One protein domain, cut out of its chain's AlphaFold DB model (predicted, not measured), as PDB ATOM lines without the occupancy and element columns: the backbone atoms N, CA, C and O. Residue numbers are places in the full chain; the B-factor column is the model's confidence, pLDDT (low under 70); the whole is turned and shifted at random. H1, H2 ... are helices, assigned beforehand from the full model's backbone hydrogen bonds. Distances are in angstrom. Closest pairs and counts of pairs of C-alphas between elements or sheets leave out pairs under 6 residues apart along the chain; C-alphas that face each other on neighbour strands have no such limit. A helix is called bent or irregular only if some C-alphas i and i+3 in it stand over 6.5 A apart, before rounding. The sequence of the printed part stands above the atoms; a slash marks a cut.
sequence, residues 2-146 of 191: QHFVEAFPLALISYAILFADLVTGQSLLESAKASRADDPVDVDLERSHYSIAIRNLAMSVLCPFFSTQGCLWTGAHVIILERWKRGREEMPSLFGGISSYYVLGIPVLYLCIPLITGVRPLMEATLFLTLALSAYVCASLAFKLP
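Overview. This is residues 2 to 146 of the 191 residues of an uncharacterized protein of Omnitrophica bacterium OLB16 (UniProt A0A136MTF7). H4, H5 and H6 form an arch round the short helix H3, which packs beside the later part of the long helix H1; H6 crosses H3 on the side away from H4. H2 folds back loosely past H1, while the top of the arch, residues 102 to 128, and residues 2 to 10 of H1 stick out. The printed part has 145 residues with six named helices, H1 to H6 in order, and no named strand: all helix. It is only just compact, close to loose, with a radius of gyration of the C-alphas of 17.3 A and spans of 53 by 43 by 29 A.

Along the chain. H1, residues 2 to 33, starts at C-alpha 2 (50.620, -20.217, 111.050), is 46.9 A long and has a kink of 31 degrees near residue 9; it is only just irregular, C-alphas 6 and 9 being 6.8 A apart. H2, residues 45 to 62, measures 25.3 A, H3, residues 74 to 84, 14.8 A, H4, residues 94 to 105, 16.9 A, and H5, residues 107 to 111, 6.9 A. H6, residues 113 to 142, measures 38.0 A, ends at C-alpha 142 (37.631, -5.035, 80.528), kinks by 74 degrees near residue 121 and is irregular: C-alphas 118 and 121 are 7.5 A apart.

Arrangement. H3 is the hub. Residues 21 to 32 of H1 touch it at a shallow tilt of 21 degrees, the same way; the closest C-alphas, Ala 32 and Leu 81, are 6.7 A apart. Residues 94 to 98 of H4 touch H3, closest C-alphas Trp 84 and Leu 94 at 6.3 A. Residues 130 to 138 of H6 touch H3 about perpendicular, at 84 degrees, closest C-alphas Gly 75 and Ser 134 at 4.8 A. H1 and H2 are close but not clearly touching, closest C-alphas Leu 22 and Leu 45 at 7.5 A. Every O i to N i+4 pair is within hydrogen-bond range in H3 and H4; H1 has 26 of 28, H2 13 of 14, H6 21 of 26, and H5 0 of 1, with 1 of 2 O i to N i+3 pairs.

Size, cuts and confidence. The C-alphas farthest apart, Gln 2 and Glu 89, are 55.6 A apart. The printed part has no cut; the links H1 to H2 and H2 to H3 are long. Residues 2, 64 to 70 and 104 to 111 have pLDDT under 70.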
ATOM      1  N   GLN A   2      51.872 -19.885 111.768       65.56
ATOM      2  CA  GLN A   2      50.620 -20.217 111.050       65.56
ATOM      3  C   GLN A   2      49.968 -19.015 110.345       65.56
ATOM      4  O   GLN A   2      49.729 -19.077 109.146       65.56
ATOM      5  N   HIS A   3      49.829 -17.878 111.035       71.44
ATOM      6  CA  HIS A   3      49.229 -16.670 110.452       71.44
ATOM      7  C   HIS A   3      49.969 -16.104 109.225       71.44
ATOM      8  O   HIS A   3      49.340 -15.500 108.366       71.44
ATOM      9  N   PHE A   4      51.287 -16.310 109.099       74.50
ATOM     10  CA  PHE A   4      52.035 -15.871 107.911       74.50
ATOM     11  C   PHE A   4      51.795 -16.789 106.707       74.50
ATOM     12  O   PHE A   4      51.745 -16.318 105.575       74.50
ATOM     13  N   VAL A   5      51.611 -18.089 106.952       76.00
ATOM     14  CA  VAL A   5      51.281 -19.070 105.907       76.00
ATOM     15  C   VAL A   5      49.845 -18.860 105.416       76.00
ATOM     16  O   VAL A   5      49.592 -18.911 104.216       76.00
ATOM     17  N   GLU A   6      48.921 -18.536 106.321       77.62
ATOM     18  CA  GLU A   6      47.527 -18.194 105.998       77.62
ATOM     19  C   GLU A   6      47.394 -16.851 105.263       77.62
ATOM     20  O   GLU A   6      46.513 -16.691 104.421       77.62
ATOM     21  N   ALA A   7      48.278 -15.888 105.540       78.31
ATOM     22  CA  ALA A   7      48.274 -14.579 104.885       78.31
ATOM     23  C   ALA A   7      48.872 -14.596 103.468       78.31
ATOM     24  O   ALA A   7      48.633 -13.670 102.694       78.31
ATOM     25  N   PHE A   8      49.637 -15.629 103.101       80.19
ATOM     26  CA  PHE A   8      50.321 -15.684 101.808       80.19
ATOM     27  C   PHE A   8      49.360 -15.674 100.598       80.19
ATOM     28  O   PHE A   8      49.549 -14.840  99.708       80.19
ATOM     29  N   PRO A   9      48.283 -16.491 100.554       78.38
ATOM     30  CA  PRO A   9      47.284 -16.404  99.484       78.38
ATOM     31  C   PRO A   9      46.605 -15.034  99.412       78.38
ATOM     32  O   PRO A   9      46.337 -14.529  98.323       78.38
ATOM     33  N   LEU A  10      46.352 -14.416 100.569       80.75
ATOM     34  CA  LEU A  10      45.734 -13.096 100.644       80.75
ATOM     35  C   LEU A  10      46.648 -12.023 100.042       80.75
ATOM     36  O   LEU A  10      46.184 -11.212  99.248       80.75
ATOM     37  N   ALA A  11      47.949 -12.072 100.341       81.56
ATOM     38  CA  ALA A  11      48.941 -11.166  99.767       81.56
ATOM     39  C   ALA A  11      49.031 -11.290  98.235       81.56
ATOM     40  O   ALA A  11      49.134 -10.277  97.543       81.56
ATOM     41  N   LEU A  12      48.942 -12.512  97.697       82.00
ATOM     42  CA  LEU A  12      48.947 -12.746  96.251       82.00
ATOM     43  C   LEU A  12      47.709 -12.139  95.570       82.00
ATOM     44  O   LEU A  12      47.829 -11.477  94.540       82.00
ATOM     45  N   ILE A  13      46.526 -12.321  96.164       81.81
ATOM     46  CA  ILE A  13      45.283 -11.711  95.669       81.81
ATOM     47  C   ILE A  13      45.382 -10.187  95.726       81.81
ATOM     48  O   ILE A  13      45.042  -9.514  94.756       81.81
ATOM     49  N   SER A  14      45.873  -9.632  96.835       82.88
ATOM     50  CA  SER A  14      46.051  -8.187  96.975       82.88
ATOM     51  C   SER A  14      46.998  -7.620  95.916       82.88
ATOM     52  O   SER A  14      46.708  -6.568  95.353       82.88
ATOM     53  N   TYR A  15      48.077  -8.332  95.580       85.50
ATOM     54  CA  TYR A  15      48.951  -7.945  94.473       85.50
ATOM     55  C   TYR A  15      48.237  -8.003  93.116       85.50
ATOM     56  O   TYR A  15      48.388  -7.085  92.316       85.50
ATOM     57  N   ALA A  16      47.433  -9.038  92.852       84.75
ATOM     58  CA  ALA A  16      46.665  -9.134  91.610       84.75
ATOM     59  C   ALA A  16      45.670  -7.968  91.455       84.75
ATOM     60  O   ALA A  16      45.550  -7.403  90.369       84.75
ATOM     61  N   ILE A  17      45.004  -7.569  92.546       85.25
ATOM     62  CA  ILE A  17      44.118  -6.395  92.578       85.25
ATOM     63  C   ILE A  17      44.918  -5.116  92.311       85.25
ATOM     64  O   ILE A  17      44.533  -4.321  91.459       85.25
ATOM     65  N   LEU A  18      46.060  -4.942  92.980       87.56
ATOM     66  CA  LEU A  18      46.933  -3.787  92.775       87.56
ATOM     67  C   LEU A  18      47.417  -3.675  91.323       87.56
ATOM     68  O   LEU A  18      47.448  -2.590  90.747       87.56
ATOM     69  N   PHE A  19      47.801  -4.798  90.725       87.31
ATOM     70  CA  PHE A  19      48.220  -4.840  89.333       87.31
ATOM     71  C   PHE A  19      47.070  -4.451  88.395       87.31
ATOM     72  O   PHE A  19      47.260  -3.646  87.483       87.31
ATOM     73  N   ALA A  20      45.860  -4.959  88.653       85.75
ATOM     74  CA  ALA A  20      44.668  -4.580  87.900       85.75
ATOM     75  C   ALA A  20      44.360  -3.074  88.012       85.75
ATOM     76  O   ALA A  20      44.015  -2.452  87.004       85.75
ATOM     77  N   ASP A  21      44.540  -2.468  89.190       88.81
ATOM     78  CA  ASP A  21      44.395  -1.021  89.398       88.81
ATOM     79  C   ASP A  21      45.388  -0.219  88.546       88.81
ATOM     80  O   ASP A  21      45.001   0.766  87.918       88.81
ATOM     81  N   LEU A  22      46.658  -0.634  88.487       89.56
ATOM     82  CA  LEU A  22      47.688   0.064  87.710       89.56
ATOM     83  C   LEU A  22      47.395   0.025  86.205       89.56
ATOM     84  O   LEU A  22      47.428   1.064  85.547       89.56
ATOM     85  N   VAL A  23      47.032  -1.148  85.676       87.94
ATOM     86  CA  VAL A  23      46.646  -1.311  84.263       87.94
ATOM     87  C   VAL A  23      45.386  -0.498  83.938       87.94
ATOM     88  O   VAL A  23      45.303   0.170  82.904       87.94
ATOM     89  N   THR A  24      44.403  -0.507  84.843       88.62
ATOM     90  CA  THR A  24      43.171   0.284  84.704       88.62
ATOM     91  C   THR A  24      43.470   1.781  84.698       88.62
ATOM     92  O   THR A  24      42.971   2.512  83.846       88.62
ATOM     93  N   GLY A  25      44.318   2.251  85.612       89.31
ATOM     94  CA  GLY A  25      44.722   3.652  85.688       89.31
ATOM     95  C   GLY A  25      45.464   4.109  84.437       89.31
ATOM     96  O   GLY A  25      45.147   5.164  83.891       89.31
ATOM     97  N   GLN A  26      46.399   3.296  83.941       89.19
ATOM     98  CA  GLN A  26      47.149   3.609  82.727       89.19
ATOM     99  C   GLN A  26      46.239   3.695  81.500       89.19
ATOM    100  O   GLN A  26      46.277   4.691  80.785       89.19
ATOM    101  N   SER A  27      45.383   2.700  81.276       88.00
ATOM    102  CA  SER A  27      44.485   2.685  80.112       88.00
ATOM    103  C   SER A  27      43.453   3.822  80.132       88.00
ATOM    104  O   SER A  27      43.148   4.408  79.087       88.00
ATOM    105  N   LEU A  28      42.946   4.191  81.315       88.88
ATOM    106  CA  LEU A  28      42.097   5.373  81.484       88.88
ATOM    107  C   LEU A  28      42.859   6.665  81.170       88.88
ATOM    108  O   LEU A  28      42.339   7.526  80.457       88.88
ATOM    109  N   LEU A  29      44.090   6.793  81.670       89.88
ATOM    110  CA  LEU A  29      44.925   7.959  81.412       89.88
ATOM    111  C   LEU A  29      45.288   8.073  79.928       89.88
ATOM    112  O   LEU A  29      45.155   9.154  79.368       89.88
ATOM    113  N   GLU A  30      45.689   6.983  79.276       88.25
ATOM    114  CA  GLU A  30      46.001   6.945  77.841       88.25
ATOM    115  C   GLU A  30      44.800   7.372  76.992       88.25
ATOM    116  O   GLU A  30      44.942   8.199  76.090       88.25
ATOM    117  N   SER A  31      43.600   6.901  77.347       85.31
ATOM    118  CA  SER A  31      42.352   7.298  76.684       85.31
ATOM    119  C   SER A  31      42.053   8.798  76.829       85.31
ATOM    120  O   SER A  31      41.459   9.403  75.939       85.31
ATOM    121  N   ALA A  32      42.447   9.409  77.949       86.69
ATOM    122  CA  ALA A  32      42.231  10.828  78.230       86.69
ATOM    123  C   ALA A  32      43.369  11.733  77.720       86.69
ATOM    124  O   ALA A  32      43.137  12.907  77.429       86.69
ATOM    125  N   LYS A  33      44.592  11.201  77.589       85.38
ATOM    126  CA  LYS A  33      45.813  11.944  77.238       85.38
ATOM    127  C   LYS A  33      45.702  12.644  75.885       85.38
ATOM    128  O   LYS A  33      46.199  13.755  75.732       85.38
ATOM    129  N   ALA A  34      44.977  12.046  74.937       83.31
ATOM    130  CA  ALA A  34      44.704  12.646  73.630       83.31
ATOM    131  C   ALA A  34      43.965  13.998  73.714       83.31
ATOM    132  O   ALA A  34      44.097  14.824  72.815       83.31
ATOM    133  N   SER A  35      43.197  14.247  74.780       84.69
ATOM    134  CA  SER A  35      42.426  15.485  74.953       84.69
ATOM    135  C   SER A  35      43.223  16.637  75.582       84.69
ATOM    136  O   SER A  35      42.734  17.763  75.594       84.69
ATOM    137  N   ARG A  36      44.420  16.376  76.123       84.50
ATOM    138  CA  ARG A  36      45.193  17.311  76.962       84.50
ATOM    139  C   ARG A  36      46.688  17.237  76.642       84.50
ATOM    140  O   ARG A  36      47.504  16.791  77.443       84.50
ATOM    141  N   ALA A  37      47.058  17.684  75.442       82.38
ATOM    142  CA  ALA A  37      48.463  17.760  75.023       82.38
ATOM    143  C   ALA A  37      49.278  18.821  75.800       82.38
ATOM    144  O   ALA A  37      50.505  18.799  75.779       82.38
ATOM    145  N   ASP A  38      48.599  19.748  76.475       85.88
ATOM    146  CA  ASP A  38      49.165  20.856  77.246       85.88
ATOM    147  C   ASP A  38      49.642  20.473  78.661       85.88
ATOM    148  O   ASP A  38      50.437  21.210  79.242       85.88
ATOM    149  N   ASP A  39      49.202  19.334  79.208       85.25
ATOM    150  CA  ASP A  39      49.638  18.794  80.509       85.25
ATOM    151  C   ASP A  39      50.151  17.352  80.321       85.25
ATOM    152  O   ASP A  39      49.411  16.393  80.551       85.25
ATOM    153  N   PRO A  40      51.392  17.156  79.830       82.94
ATOM    154  CA  PRO A  40      51.920  15.824  79.574       82.94
ATOM    155  C   PRO A  40      52.172  15.092  80.893       82.94
ATOM    156  O   PRO A  40      53.176  15.299  81.571       82.94
ATOM    157  N   VAL A  41      51.257  14.192  81.242       85.25
ATOM    158  CA  VAL A  41      51.429  13.300  82.387       85.25
ATOM    159  C   VAL A  41      52.264  12.093  81.954       85.25
ATOM    160  O   VAL A  41      51.882  11.338  81.050       85.25
ATOM    161  N   ASP A  42      53.417  11.936  82.604       82.56
ATOM    162  CA  ASP A  42      54.308  10.787  82.458       82.56
ATOM    163  C   ASP A  42      54.175   9.852  83.667       82.56
ATOM    164  O   ASP A  42      54.657  10.137  84.772       82.56
ATOM    165  N   VAL A  43      53.461   8.744  83.459       82.81
ATOM    166  CA  VAL A  43      53.285   7.692  84.460       82.81
ATOM    167  C   VAL A  43      54.206   6.541  84.108       82.81
ATOM    168  O   VAL A  43      53.998   5.835  83.129       82.81
ATOM    169  N   ASP A  44      55.197   6.347  84.965       87.94
ATOM    170  CA  ASP A  44      56.095   5.205  84.926       87.94
ATOM    171  C   ASP A  44      55.563   4.129  85.883       87.94
ATOM    172  O   ASP A  44      55.382   4.372  87.088       87.94
ATOM    173  N   LEU A  45      55.274   2.944  85.340       86.50
ATOM    174  CA  LEU A  45      54.785   1.810  86.115       86.50
ATOM    175  C   LEU A  45      55.832   1.307  87.109       86.50
ATOM    176  O   LEU A  45      55.477   1.034  88.253       86.50
ATOM    177  N   GLU A  46      57.110   1.233  86.734       89.88
ATOM    178  CA  GLU A  46      58.170   0.762  87.631       89.88
ATOM    179  C   GLU A  46      58.279   1.687  88.842       89.88
ATOM    180  O   GLU A  46      58.246   1.242  89.996       89.88
ATOM    181  N   ARG A  47      58.291   3.001  88.587       90.25
ATOM    182  CA  ARG A  47      58.282   4.024  89.642       90.25
ATOM    183  C   ARG A  47      57.048   3.903  90.538       90.25
ATOM    184  O   ARG A  47      57.149   4.066  91.756       90.25
ATOM    185  N   SER A  48      55.892   3.600  89.953       90.25
ATOM    186  CA  SER A  48      54.640   3.414  90.690       90.25
ATOM    187  C   SER A  48      54.694   2.176  91.590       90.25
ATOM    188  O   SER A  48      54.370   2.275  92.774       90.25
ATOM    189  N   HIS A  49      55.195   1.046  91.082       89.56
ATOM    190  CA  HIS A  49      55.389  -0.186  91.850       89.56
ATOM    191  C   HIS A  49      56.311   0.029  93.057       89.56
ATOM    192  O   HIS A  49      55.942  -0.335  94.177       89.56
ATOM    193  N   TYR A  50      57.471   0.669  92.866       91.06
ATOM    194  CA  TYR A  50      58.385   0.971  93.974       91.06
ATOM    195  C   TYR A  50      57.763   1.925  94.996       91.06
ATOM    196  O   TYR A  50      57.856   1.682  96.199       91.06
ATOM    197  N   SER A  51      57.082   2.978  94.536       90.50
ATOM    198  CA  SER A  51      56.395   3.931  95.416       90.50
ATOM    199  C   SER A  51      55.350   3.238  96.298       90.50
ATOM    200  O   SER A  51      55.319   3.428  97.516       90.50
ATOM    201  N   ILE A  52      54.535   2.357  95.711       89.19
ATOM    202  CA  ILE A  52      53.501   1.608  96.433       89.19
ATOM    203  C   ILE A  52      54.125   0.587  97.389       89.19
ATOM    204  O   ILE A  52      53.643   0.441  98.512       89.19
ATOM    205  N   ALA A  53      55.210  -0.081  96.994       87.75
ATOM    206  CA  ALA A  53      55.936  -0.998  97.868       87.75
ATOM    207  C   ALA A  53      56.488  -0.276  99.108       87.75
ATOM    208  O   ALA A  53      56.284  -0.742 100.229       87.75
ATOM    209  N   ILE A  54      57.106   0.897  98.928       89.56
ATOM    210  CA  ILE A  54      57.602   1.736 100.030       89.56
ATOM    211  C   ILE A  54      56.441   2.192 100.923       89.56
ATOM    212  O   ILE A  54      56.520   2.059 102.145       89.56
ATOM    213  N   ARG A  55      55.336   2.670 100.331       86.69
ATOM    214  CA  ARG A  55      54.112   3.045 101.060       86.69
ATOM    215  C   ARG A  55      53.586   1.878 101.897       86.69
ATOM    216  O   ARG A  55      53.266   2.062 103.068       86.69
ATOM    217  N   ASN A  56      53.500   0.683 101.316       85.56
ATOM    218  CA  ASN A  56      52.987  -0.513 101.985       85.56
ATOM    219  C   ASN A  56      53.910  -0.978 103.108       85.56
ATOM    220  O   ASN A  56      53.423  -1.339 104.176       85.56
ATOM    221  N   LEU A  57      55.226  -0.906 102.904       86.12
ATOM    222  CA  LEU A  57      56.207  -1.200 103.941       86.12
ATOM    223  C   LEU A  57      56.070  -0.218 105.112       86.12
ATOM    224  O   LEU A  57      55.973  -0.646 106.260       86.12
ATOM    225  N   ALA A  58      55.972   1.083 104.832       87.25
ATOM    226  CA  ALA A  58      55.763   2.098 105.859       87.25
ATOM    227  C   ALA A  58      54.439   1.885 106.619       87.25
ATOM    228  O   ALA A  58      54.417   1.930 107.849       87.25
ATOM    229  N   MET A  59      53.346   1.583 105.910       83.62
ATOM    230  CA  MET A  59      52.049   1.285 106.532       83.62
ATOM    231  C   MET A  59      52.081   0.003 107.367       83.62
ATOM    232  O   MET A  59      51.460  -0.029 108.423       83.62
ATOM    233  N   SER A  60      52.841  -1.021 106.966       80.69
ATOM    234  CA  SER A  60      52.960  -2.261 107.748       80.69
ATOM    235  C   SER A  60      53.522  -2.033 109.158       80.69
ATOM    236  O   SER A  60      53.192  -2.782 110.072       80.69
ATOM    237  N   VAL A  61      54.320  -0.973 109.341       83.44
ATOM    238  CA  VAL A  61      54.918  -0.595 110.629       83.44
ATOM    239  C   VAL A  61      54.063   0.434 111.371       83.44
ATOM    240  O   VAL A  61      53.862   0.311 112.575       83.44
ATOM    241  N   LEU A  62      53.573   1.461 110.669       82.81
ATOM    242  CA  LEU A  62      52.926   2.617 111.297       82.81
ATOM    243  C   LEU A  62      51.409   2.464 111.460       82.81
ATOM    244  O   LEU A  62      50.831   3.063 112.364       82.81
ATOM    245  N   CYS A  63      50.746   1.734 110.560       74.88
ATOM    246  CA  CYS A  63      49.288   1.702 110.467       74.88
ATOM    247  C   CYS A  63      48.812   0.447 109.701       74.88
ATOM    248  O   CYS A  63      48.478   0.541 108.514       74.88
ATOM    249  N   PRO A  64      48.807  -0.742 110.340       67.25
ATOM    250  CA  PRO A  64      48.559  -2.020 109.673       67.25
ATOM    251  C   PRO A  64      47.060  -2.247 109.399       67.25
ATOM    252  O   PRO A  64      46.455  -3.198 109.892       67.25
ATOM    253  N   PHE A  65      46.440  -1.368 108.609       65.56
ATOM    254  CA  PHE A  65      45.071  -1.545 108.129       65.56
ATOM    255  C   PHE A  65      45.053  -2.207 106.754       65.56
ATOM    256  O   PHE A  65      45.743  -1.798 105.824       65.56
ATOM    257  N   PHE A  66      44.203  -3.222 106.617       55.47
ATOM    258  CA  PHE A  66      44.047  -3.995 105.385       55.47
ATOM    259  C   PHE A  66      43.408  -3.194 104.233       55.47
ATOM    260  O   PHE A  66      43.525  -3.566 103.071       55.47
ATOM    261  N   SER A  67      42.739  -2.078 104.521       50.25
ATOM    262  CA  SER A  67      41.881  -1.358 103.572       50.25
ATOM    263  C   SER A  67      42.608  -0.491 102.533       50.25
ATOM    264  O   SER A  67      41.952   0.040 101.644       50.25
ATOM    265  N   THR A  68      43.935  -0.349 102.583       54.16
ATOM    266  CA  THR A  68      44.688   0.522 101.653       54.16
ATOM    267  C   THR A  68      45.354  -0.224 100.491       54.16
ATOM    268  O   THR A  68      46.170   0.359  99.785       54.16
ATOM    269  N   GLN A  69      45.031  -1.501 100.260       57.47
ATOM    270  CA  GLN A  69      45.747  -2.374  99.309       57.47
ATOM    271  C   GLN A  69      45.605  -1.967  97.827       57.47
ATOM    272  O   GLN A  69      46.463  -2.333  97.030       57.47
ATOM    273  N   GLY A  70      44.588  -1.176  97.463       64.19
ATOM    274  CA  GLY A  70      44.472  -0.562  96.134       64.19
ATOM    275  C   GLY A  70      45.286   0.730  96.018       64.19
ATOM    276  O   GLY A  70      45.470   1.467  96.994       64.19
ATOM    277  N   CYS A  71      45.795   1.019  94.822       77.56
ATOM    278  CA  CYS A  71      46.423   2.314  94.526       77.56
ATOM    279  C   CYS A  71      45.487   3.261  93.776       77.56
ATOM    280  O   CYS A  71      45.776   4.456  93.693       77.56
ATOM    281  N   LEU A  72      44.376   2.741  93.248       85.44
ATOM    282  CA  LEU A  72      43.444   3.500  92.435       85.44
ATOM    283  C   LEU A  72      42.032   3.426  93.010       85.44
ATOM    284  O   LEU A  72      41.491   2.357  93.262       85.44
ATOM    285  N   TRP A  73      41.393   4.586  93.144       85.44
ATOM    286  CA  TRP A  73      39.943   4.646  93.268       85.44
ATOM    287  C   TRP A  73      39.345   5.010  91.912       85.44
ATOM    288  O   TRP A  73      39.240   6.188  91.561       85.44
ATOM    289  N   THR A  74      38.981   3.989  91.133       84.75
ATOM    290  CA  THR A  74      38.582   4.134  89.724       84.75
ATOM    291  C   THR A  74      37.456   5.147  89.528       84.75
ATOM    292  O   THR A  74      37.555   6.001  88.649       84.75
ATOM    293  N   GLY A  75      36.421   5.121  90.376       82.38
ATOM    294  CA  GLY A  75      35.296   6.056  90.288       82.38
ATOM    295  C   GLY A  75      35.720   7.528  90.357       82.38
ATOM    296  O   GLY A  75      35.387   8.307  89.463       82.38
ATOM    297  N   ALA A  76      36.498   7.923  91.369       85.38
ATOM    298  CA  ALA A  76      36.996   9.298  91.437       85.38
ATOM    299  C   ALA A  76      38.021   9.612  90.361       85.38
ATOM    300  O   ALA A  76      38.027  10.729  89.849       85.38
ATOM    301  N   HIS A  77      38.870   8.649  90.007       89.19
ATOM    302  CA  HIS A  77      39.860   8.859  88.966       89.19
ATOM    303  C   HIS A  77      39.196   9.218  87.631       89.19
ATOM    304  O   HIS A  77      39.597  10.195  87.008       89.19
ATOM    305  N   VAL A  78      38.119   8.523  87.246       89.00
ATOM    306  CA  VAL A  78      37.337   8.861  86.045       89.00
ATOM    307  C   VAL A  78      36.726  10.255  86.141       89.00
ATOM    308  O   VAL A  78      36.823  11.017  85.188       89.00
ATOM    309  N   ILE A  79      36.135  10.632  87.278       88.50
ATOM    310  CA  ILE A  79      35.540  11.969  87.443       88.50
ATOM    311  C   ILE A  79      36.607  13.064  87.300       88.50
ATOM    312  O   ILE A  79      36.380  14.078  86.636       88.50
ATOM    313  N   ILE A  80      37.780  12.858  87.904       90.62
ATOM    314  CA  ILE A  80      38.913  13.783  87.809       90.62
ATOM    315  C   ILE A  80      39.422  13.850  86.367       90.62
ATOM    316  O   ILE A  80      39.630  14.952  85.869       90.62
ATOM    317  N   LEU A  81      39.567  12.713  85.680       91.50
ATOM    318  CA  LEU A  81      39.980  12.664  84.277       91.50
ATOM    319  C   LEU A  81      38.969  13.349  83.352       91.50
ATOM    320  O   LEU A  81      39.367  14.134  82.499       91.50
ATOM    321  N   GLU A  82      37.668  13.119  83.530       90.38
ATOM    322  CA  GLU A  82      36.629  13.784  82.735       90.38
ATOM    323  C   GLU A  82      36.619  15.296  82.959       90.38
ATOM    324  O   GLU A  82      36.421  16.057  82.012       90.38
ATOM    325  N   ARG A  83      36.894  15.760  84.183       91.00
ATOM    326  CA  ARG A  83      37.095  17.189  84.445       91.00
ATOM    327  C   ARG A  83      38.390  17.702  83.816       91.00
ATOM    328  O   ARG A  83      38.385  18.771  83.216       91.00
ATOM    329  N   TRP A  84      39.477  16.944  83.916       92.31
ATOM    330  CA  TRP A  84      40.775  17.284  83.337       92.31
ATOM    331  C   TRP A  84      40.708  17.422  81.809       92.31
ATOM    332  O   TRP A  84      41.302  18.350  81.258       92.31
ATOM    333  N   LYS A  85      39.914  16.579  81.137       90.88
ATOM    334  CA  LYS A  85      39.642  16.632  79.690       90.88
ATOM    335  C   LYS A  85      38.902  17.894  79.236       90.88
ATOM    336  O   LYS A  85      38.987  18.236  78.062       90.88
ATOM    337  N   ARG A  86      38.187  18.597  80.126       90.94
ATOM    338  CA  ARG A  86      37.480  19.854  79.786       90.94
ATOM    339  C   ARG A  86      38.422  21.038  79.568       90.94
ATOM    340  O   ARG A  86      37.982  22.075  79.086       90.94
ATOM    341  N   GLY A  87      39.704  20.875  79.888       88.00
ATOM    342  CA  GLY A  87      40.750  21.846  79.602       88.00
ATOM    343  C   GLY A  87      41.252  22.589  80.833       88.00
ATOM    344  O   GLY A  87      40.799  22.395  81.964       88.00
ATOM    345  N   ARG A  88      42.234  23.459  80.584       87.50
ATOM    346  CA  ARG A  88      43.008  24.163  81.613       87.50
ATOM    347  C   ARG A  88      42.168  25.065  82.522       87.50
ATOM    348  O   ARG A  88      42.539  25.243  83.680       87.50
ATOM    349  N   GLU A  89      41.075  25.634  82.011       88.44
ATOM    350  CA  GLU A  89      40.191  26.513  82.792       88.44
ATOM    351  C   GLU A  89      39.502  25.760  83.936       88.44
ATOM    352  O   GLU A  89      39.436  26.254  85.059       88.44
ATOM    353  N   GLU A  90      39.051  24.533  83.673       88.00
ATOM    354  CA  GLU A  90      38.348  23.698  84.651       88.00
ATOM    355  C   GLU A  90      39.302  23.014  85.631       88.00
ATOM    356  O   GLU A  90      38.974  22.805  86.807       88.00
ATOM    357  N   MET A  91      40.484  22.626  85.152       90.44
ATOM    358  CA  MET A  91      41.513  21.980  85.956       90.44
ATOM    359  C   MET A  91      42.895  22.305  85.382       90.44
ATOM    360  O   MET A  91      43.187  21.868  84.277       90.44
ATOM    361  N   PRO A  92      43.783  23.006  86.112       88.12
ATOM    362  CA  PRO A  92      45.104  23.362  85.594       88.12
ATOM    363  C   PRO A  92      46.006  22.150  85.346       88.12
ATOM    364  O   PRO A  92      46.574  22.035  84.263       88.12
ATOM    365  N   SER A  93      46.084  21.219  86.305       90.19
ATOM    366  CA  SER A  93      46.906  20.006  86.212       90.19
ATOM    367  C   SER A  93      46.195  18.779  86.776       90.19
ATOM    368  O   SER A  93      45.389  18.890  87.708       90.19
ATOM    369  N   LEU A  94      46.520  17.595  86.246       89.62
ATOM    370  CA  LEU A  94      45.959  16.337  86.747       89.62
ATOM    371  C   LEU A  94      46.356  16.086  88.208       89.62
ATOM    372  O   LEU A  94      45.505  15.783  89.047       89.62
ATOM    373  N   PHE A  95      47.640  16.273  88.537       88.38
ATOM    374  CA  PHE A  95      48.143  16.096  89.902       88.38
ATOM    375  C   PHE A  95      47.473  17.044  90.898       88.38
ATOM    376  O   PHE A  95      47.183  16.621  92.012       88.38
ATOM    377  N   GLY A  96      47.162  18.282  90.493       85.94
ATOM    378  CA  GLY A  96      46.424  19.236  91.321       85.94
ATOM    379  C   GLY A  96      44.981  18.800  91.583       85.94
ATOM    380  O   GLY A  96      44.466  18.967  92.690       85.94
ATOM    381  N   GLY A  97      44.327  18.193  90.588       87.50
ATOM    382  CA  GLY A  97      42.999  17.599  90.748       87.50
ATOM    383  C   GLY A  97      42.995  16.434  91.735       87.50
ATOM    384  O   GLY A  97      42.179  16.399  92.656       87.50
ATOM    385  N   ILE A  98      43.956  15.521  91.580       88.19
ATOM    386  CA  ILE A  98      44.137  14.368  92.469       88.19
ATOM    387  C   ILE A  98      44.484  14.828  93.890       88.19
ATOM    388  O   ILE A  98      43.865  14.378  94.852       88.19
ATOM    389  N   SER A  99      45.431  15.756  94.048       84.69
ATOM    390  CA  SER A  99      45.827  16.256  95.366       84.69
ATOM    391  C   SER A  99      44.679  16.980  96.060       84.69
ATOM    392  O   SER A  99      44.462  16.756  97.245       84.69
ATOM    393  N   SER A 100      43.902  17.794  95.339       84.38
ATOM    394  CA  SER A 100      42.737  18.489  95.904       84.38
ATOM    395  C   SER A 100      41.700  17.507  96.440       84.38
ATOM    396  O   SER A 100      41.143  17.727  97.513       84.38
ATOM    397  N   TYR A 101      41.483  16.397  95.729       81.06
ATOM    398  CA  TYR A 101      40.587  15.337  96.173       81.06
ATOM    399  C   TYR A 101      41.041  14.727  97.519       81.06
ATOM    400  O   TYR A 101      40.249  14.646  98.460       81.06
ATOM    401  N   TYR A 102      42.326  14.380  97.661       75.38
ATOM    402  CA  TYR A 102      42.853  13.782  98.898       75.38
ATOM    403  C   TYR A 102      43.031  14.781 100.053       75.38
ATOM    404  O   TYR A 102      42.788  14.437 101.212       75.38
ATOM    405  N   VAL A 103      43.416  16.025  99.756       73.81
ATOM    406  CA  VAL A 103      43.595  17.097 100.751       73.81
ATOM    407  C   VAL A 103      42.259  17.547 101.334       73.81
ATOM    408  O   VAL A 103      42.205  17.876 102.513       73.81
ATOM    409  N   LEU A 104      41.172  17.529 100.559       66.19
ATOM    410  CA  LEU A 104      39.835  17.790 101.097       66.19
ATOM    411  C   LEU A 104      39.310  16.587 101.905       66.19
ATOM    412  O   LEU A 104      38.622  16.766 102.907       66.19
ATOM    413  N   GLY A 105      39.643  15.362 101.482       65.50
ATOM    414  CA  GLY A 105      39.108  14.128 102.059       65.50
ATOM    415  C   GLY A 105      39.677  13.733 103.425       65.50
ATOM    416  O   GLY A 105      38.924  13.241 104.257       65.50
ATOM    417  N   ILE A 106      40.976  13.922 103.689       66.12
ATOM    418  CA  ILE A 106      41.620  13.333 104.885       66.12
ATOM    419  C   ILE A 106      41.590  14.256 106.124       66.12
ATOM    420  O   ILE A 106      41.139  13.796 107.166       66.12
ATOM    421  N   PRO A 107      41.991  15.541 106.087       61.50
ATOM    422  CA  PRO A 107      42.053  16.393 107.282       61.50
ATOM    423  C   PRO A 107      40.696  16.987 107.688       61.50
ATOM    424  O   PRO A 107      40.398  17.094 108.875       61.50
ATOM    425  N   VAL A 108      39.855  17.369 106.719       62.50
ATOM    426  CA  VAL A 108      38.581  18.059 106.991       62.50
ATOM    427  C   VAL A 108      37.536  17.096 107.560       62.50
ATOM    428  O   VAL A 108      36.805  17.465 108.477       62.50
ATOM    429  N   LEU A 109      37.503  15.838 107.098       62.84
ATOM    430  CA  LEU A 109      36.570  14.836 107.628       62.84
ATOM    431  C   LEU A 109      36.779  14.591 109.132       62.84
ATOM    432  O   LEU A 109      35.805  14.569 109.884       62.84
ATOM    433  N   TYR A 110      38.025  14.457 109.599       64.56
ATOM    434  CA  TYR A 110      38.296  14.200 111.022       64.56
ATOM    435  C   TYR A 110      37.919  15.374 111.936       64.56
ATOM    436  O   TYR A 110      37.580  15.154 113.096       64.56
ATOM    437  N   LEU A 111      37.911  16.610 111.428       69.19
ATOM    438  CA  LEU A 111      37.455  17.784 112.182       69.19
ATOM    439  C   LEU A 111      35.919  17.899 112.217       69.19
ATOM    440  O   LEU A 111      35.361  18.558 113.092       69.19
ATOM    441  N   CYS A 112      35.224  17.223 111.298       70.19
ATOM    442  CA  CYS A 112      33.778  17.308 111.098       70.19
ATOM    443  C   CYS A 112      33.022  16.030 111.512       70.19
ATOM    444  O   CYS A 112      31.936  15.767 110.996       70.19
ATOM    445  N   ILE A 113      33.532  15.250 112.471       73.88
ATOM    446  CA  ILE A 113      32.858  14.053 113.023       73.88
ATOM    447  C   ILE A 113      31.353  14.260 113.340       73.88
ATOM    448  O   ILE A 113      30.553  13.391 112.967       73.88
ATOM    449  N   PRO A 114      30.902  15.370 113.968       74.75
ATOM    450  CA  PRO A 114      29.471  15.579 114.214       74.75
ATOM    451  C   PRO A 114      28.653  15.763 112.926       74.75
ATOM    452  O   PRO A 114      27.532  15.265 112.843       74.75
ATOM    453  N   LEU A 115      29.223  16.385 111.889       71.88
ATOM    454  CA  LEU A 115      28.586  16.505 110.575       71.88
ATOM    455  C   LEU A 115      28.493  15.136 109.890       71.88
ATOM    456  O   LEU A 115      27.426  14.774 109.400       71.88
ATOM    457  N   ILE A 116      29.571  14.339 109.935       72.44
ATOM    458  CA  ILE A 116      29.607  12.974 109.377       72.44
ATOM    459  C   ILE A 116      28.516  12.096 110.003       72.44
ATOM    460  O   ILE A 116      27.877  11.297 109.321       72.44
ATOM    461  N   THR A 117      28.257  12.268 111.300       75.50
ATOM    462  CA  THR A 117      27.215  11.513 112.009       75.50
ATOM    463  C   THR A 117      25.813  11.804 111.461       75.50
ATOM    464  O   THR A 117      25.000  10.886 111.388       75.50
ATOM    465  N   GLY A 118      25.552  13.030 110.994       77.44
ATOM    466  CA  GLY A 118      24.293  13.410 110.345       77.44
ATOM    467  C   GLY A 118      24.125  12.871 108.918       77.44
ATOM    468  O   GLY A 118      23.005  12.574 108.513       77.44
ATOM    469  N   VAL A 119      25.219  12.682 108.168       78.81
ATOM    470  CA  VAL A 119      25.199  12.084 106.812       78.81
ATOM    471  C   VAL A 119      25.333  10.559 106.801       78.81
ATOM    472  O   VAL A 119      25.259   9.974 105.724       78.81
ATOM    473  N   ARG A 120      25.437   9.884 107.956       78.12
ATOM    474  CA  ARG A 120      25.411   8.407 108.055       78.12
ATOM    475  C   ARG A 120      24.369   7.719 107.156       78.12
ATOM    476  O   ARG A 120      24.772   6.807 106.441       78.12
ATOM    477  N   PRO A 121      23.086   8.140 107.103       77.75
ATOM    478  CA  PRO A 121      22.110   7.494 106.219       77.75
ATOM    479  C   PRO A 121      22.415   7.690 104.723       77.75
ATOM    480  O   PRO A 121      22.079   6.840 103.906       77.75
ATOM    481  N   LEU A 122      23.088   8.780 104.344       82.62
ATOM    482  CA  LEU A 122      23.510   9.034 102.964       82.62
ATOM    483  C   LEU A 122      24.768   8.237 102.581       82.62
ATOM    484  O   LEU A 122      25.002   7.989 101.396       82.62
ATOM    485  N   MET A 123      25.582   7.826 103.560       82.69
ATOM    486  CA  MET A 123      26.818   7.081 103.303       82.69
ATOM    487  C   MET A 123      26.553   5.735 102.628       82.69
ATOM    488  O   MET A 123      27.283   5.389 101.705       82.69
ATOM    489  N   GLU A 124      25.505   5.005 103.022       84.75
ATOM    490  CA  GLU A 124      25.168   3.709 102.410       84.75
ATOM    491  C   GLU A 124      24.763   3.867 100.940       84.75
ATOM    492  O   GLU A 124      25.288   3.174 100.067       84.75
ATOM    493  N   ALA A 125      23.903   4.845 100.642       87.94
ATOM    494  CA  ALA A 125      23.506   5.158  99.271       87.94
ATOM    495  C   ALA A 125      24.703   5.620  98.417       87.94
ATOM    496  O   ALA A 125      24.849   5.212  97.264       87.94
ATOM    497  N   THR A 126      25.594   6.430  98.998       85.06
ATOM    498  CA  THR A 126      26.808   6.911  98.321       85.06
ATOM    499  C   THR A 126      27.794   5.770  98.068       85.06
ATOM    500  O   THR A 126      28.386   5.703  96.990       85.06
ATOM    501  N   LEU A 127      27.945   4.848  99.026       85.88
ATOM    502  CA  LEU A 127      28.790   3.662  98.898       85.88
ATOM    503  C   LEU A 127      28.288   2.749  97.773       85.88
ATOM    504  O   LEU A 127      29.071   2.315  96.930       85.88
ATOM    505  N   PHE A 128      26.979   2.499  97.719       90.38
ATOM    506  CA  PHE A 128      26.385   1.724  96.633       90.38
ATOM    507  C   PHE A 128      26.630   2.388  95.272       90.38
ATOM    508  O   PHE A 128      27.099   1.731  94.345       90.38
ATOM    509  N   LEU A 129      26.385   3.700  95.166       88.88
ATOM    510  CA  LEU A 129      26.604   4.444  93.928       88.88
ATOM    511  C   LEU A 129      28.070   4.385  93.479       88.88
ATOM    512  O   LEU A 129      28.337   4.142  92.304       88.88
ATOM    513  N   THR A 130      29.033   4.570  94.387       86.56
ATOM    514  CA  THR A 130      30.452   4.523  94.005       86.56
ATOM    515  C   THR A 130      30.907   3.124  93.596       86.56
ATOM    516  O   THR A 130      31.655   2.995  92.625       86.56
ATOM    517  N   LEU A 131      30.429   2.076  94.274       88.62
ATOM    518  CA  LEU A 131      30.733   0.693  93.905       88.62
ATOM    519  C   LEU A 131      30.118   0.340  92.549       88.62
ATOM    520  O   LEU A 131      30.809  -0.222  91.704       88.62
ATOM    521  N   ALA A 132      28.866   0.733  92.304       91.19
ATOM    522  CA  ALA A 132      28.190   0.518  91.029       91.19
ATOM    523  C   ALA A 132      28.893   1.246  89.871       91.19
ATOM    524  O   ALA A 132      29.148   0.641  88.830       91.19
ATOM    525  N   LEU A 133      29.266   2.518  90.060       89.19
ATOM    526  CA  LEU A 133      30.016   3.287  89.060       89.19
ATOM    527  C   LEU A 133      31.388   2.665  88.781       89.19
ATOM    528  O   LEU A 133      31.771   2.518  87.623       89.19
ATOM    529  N   SER A 134      32.111   2.266  89.828       87.38
ATOM    530  CA  SER A 134      33.421   1.626  89.678       87.38
ATOM    531  C   SER A 134      33.300   0.287  88.945       87.38
ATOM    532  O   SER A 134      34.056   0.040  88.010       87.38
ATOM    533  N   ALA A 135      32.308  -0.539  89.296       88.56
ATOM    534  CA  ALA A 135      32.037  -1.804  88.617       88.56
ATOM    535  C   ALA A 135      31.705  -1.599  87.132       88.56
ATOM    536  O   ALA A 135      32.257  -2.294  86.283       88.56
ATOM    537  N   TYR A 136      30.860  -0.614  86.806       89.75
ATOM    538  CA  TYR A 136      30.525  -0.281  85.421       89.75
ATOM    539  C   TYR A 136      31.756   0.145  84.613       89.75
ATOM    540  O   TYR A 136      31.961  -0.352  83.505       89.75
ATOM    541  N   VAL A 137      32.592   1.034  85.161       88.12
ATOM    542  CA  VAL A 137      33.813   1.496  84.486       88.12
ATOM    543  C   VAL A 137      34.780   0.334  84.268       88.12
ATOM    544  O   VAL A 137      35.234   0.134  83.143       88.12
ATOM    545  N   CYS A 138      35.064  -0.453  85.310       86.44
ATOM    546  CA  CYS A 138      35.982  -1.585  85.207       86.44
ATOM    547  C   CYS A 138      35.475  -2.629  84.201       86.44
ATOM    548  O   CYS A 138      36.250  -3.094  83.370       86.44
ATOM    549  N   ALA A 139      34.176  -2.948  84.208       89.19
ATOM    550  CA  ALA A 139      33.581  -3.857  83.229       89.19
ATOM    551  C   ALA A 139      33.689  -3.302  81.800       89.19
ATOM    552  O   ALA A 139      34.137  -4.001  80.894       89.19
ATOM    553  N   SER A 140      33.340  -2.028  81.601       88.19
ATOM    554  CA  SER A 140      33.391  -1.372  80.286       88.19
ATOM    555  C   SER A 140      34.802  -1.328  79.709       88.19
ATOM    556  O   SER A 140      34.976  -1.419  78.496       88.19
ATOM    557  N   LEU A 141      35.813  -1.178  80.563       87.38
ATOM    558  CA  LEU A 141      37.210  -1.234  80.161       87.38
ATOM    559  C   LEU A 141      37.651  -2.672  79.860       87.38
ATOM    560  O   LEU A 141      38.274  -2.911  78.829       87.38
ATOM    561  N   ALA A 142      37.281  -3.631  80.710       86.69
ATOM    562  CA  ALA A 142      37.631  -5.035  80.528       86.69
ATOM    563  C   ALA A 142      37.102  -5.592  79.195       86.69
ATOM    564  O   ALA A 142      37.834  -6.274  78.484       86.69
ATOM    565  N   PHE A 143      35.873  -5.239  78.803       89.50
ATOM    566  CA  PHE A 143      35.283  -5.669  77.530       89.50
ATOM    567  C   PHE A 143      35.923  -5.044  76.279       89.50
ATOM    568  O   PHE A 143      35.640  -5.507  75.177       89.50
ATOM    569  N   LYS A 144      36.796  -4.037  76.417       87.56
ATOM    570  CA  LYS A 144      37.574  -3.478  75.294       87.56
ATOM    571  C   LYS A 144      38.884  -4.224  75.029       87.56
ATOM    572  O   LYS A 144      39.483  -4.020  73.979       87.56
ATOM    573  N   LEU A 145      39.341  -5.039  75.979       84.88
ATOM    574  CA  LEU A 145      40.581  -5.807  75.871       84.88
ATOM    575  C   LEU A 145      40.504  -7.032  74.933       84.88
ATOM    576  O   LEU A 145      41.453  -7.217  74.172       84.88
ATOM    577  N   PRO A 146      39.456  -7.886  74.970       87.62
ATOM    578  CA  PRO A 146      39.424  -9.100  74.157       87.62
ATOM    579  C   PRO A 146      39.301  -8.781  72.663       87.62
ATOM    580  O   PRO A 146      38.509  -7.932  72.257       87.62
TER     581      PRO A 146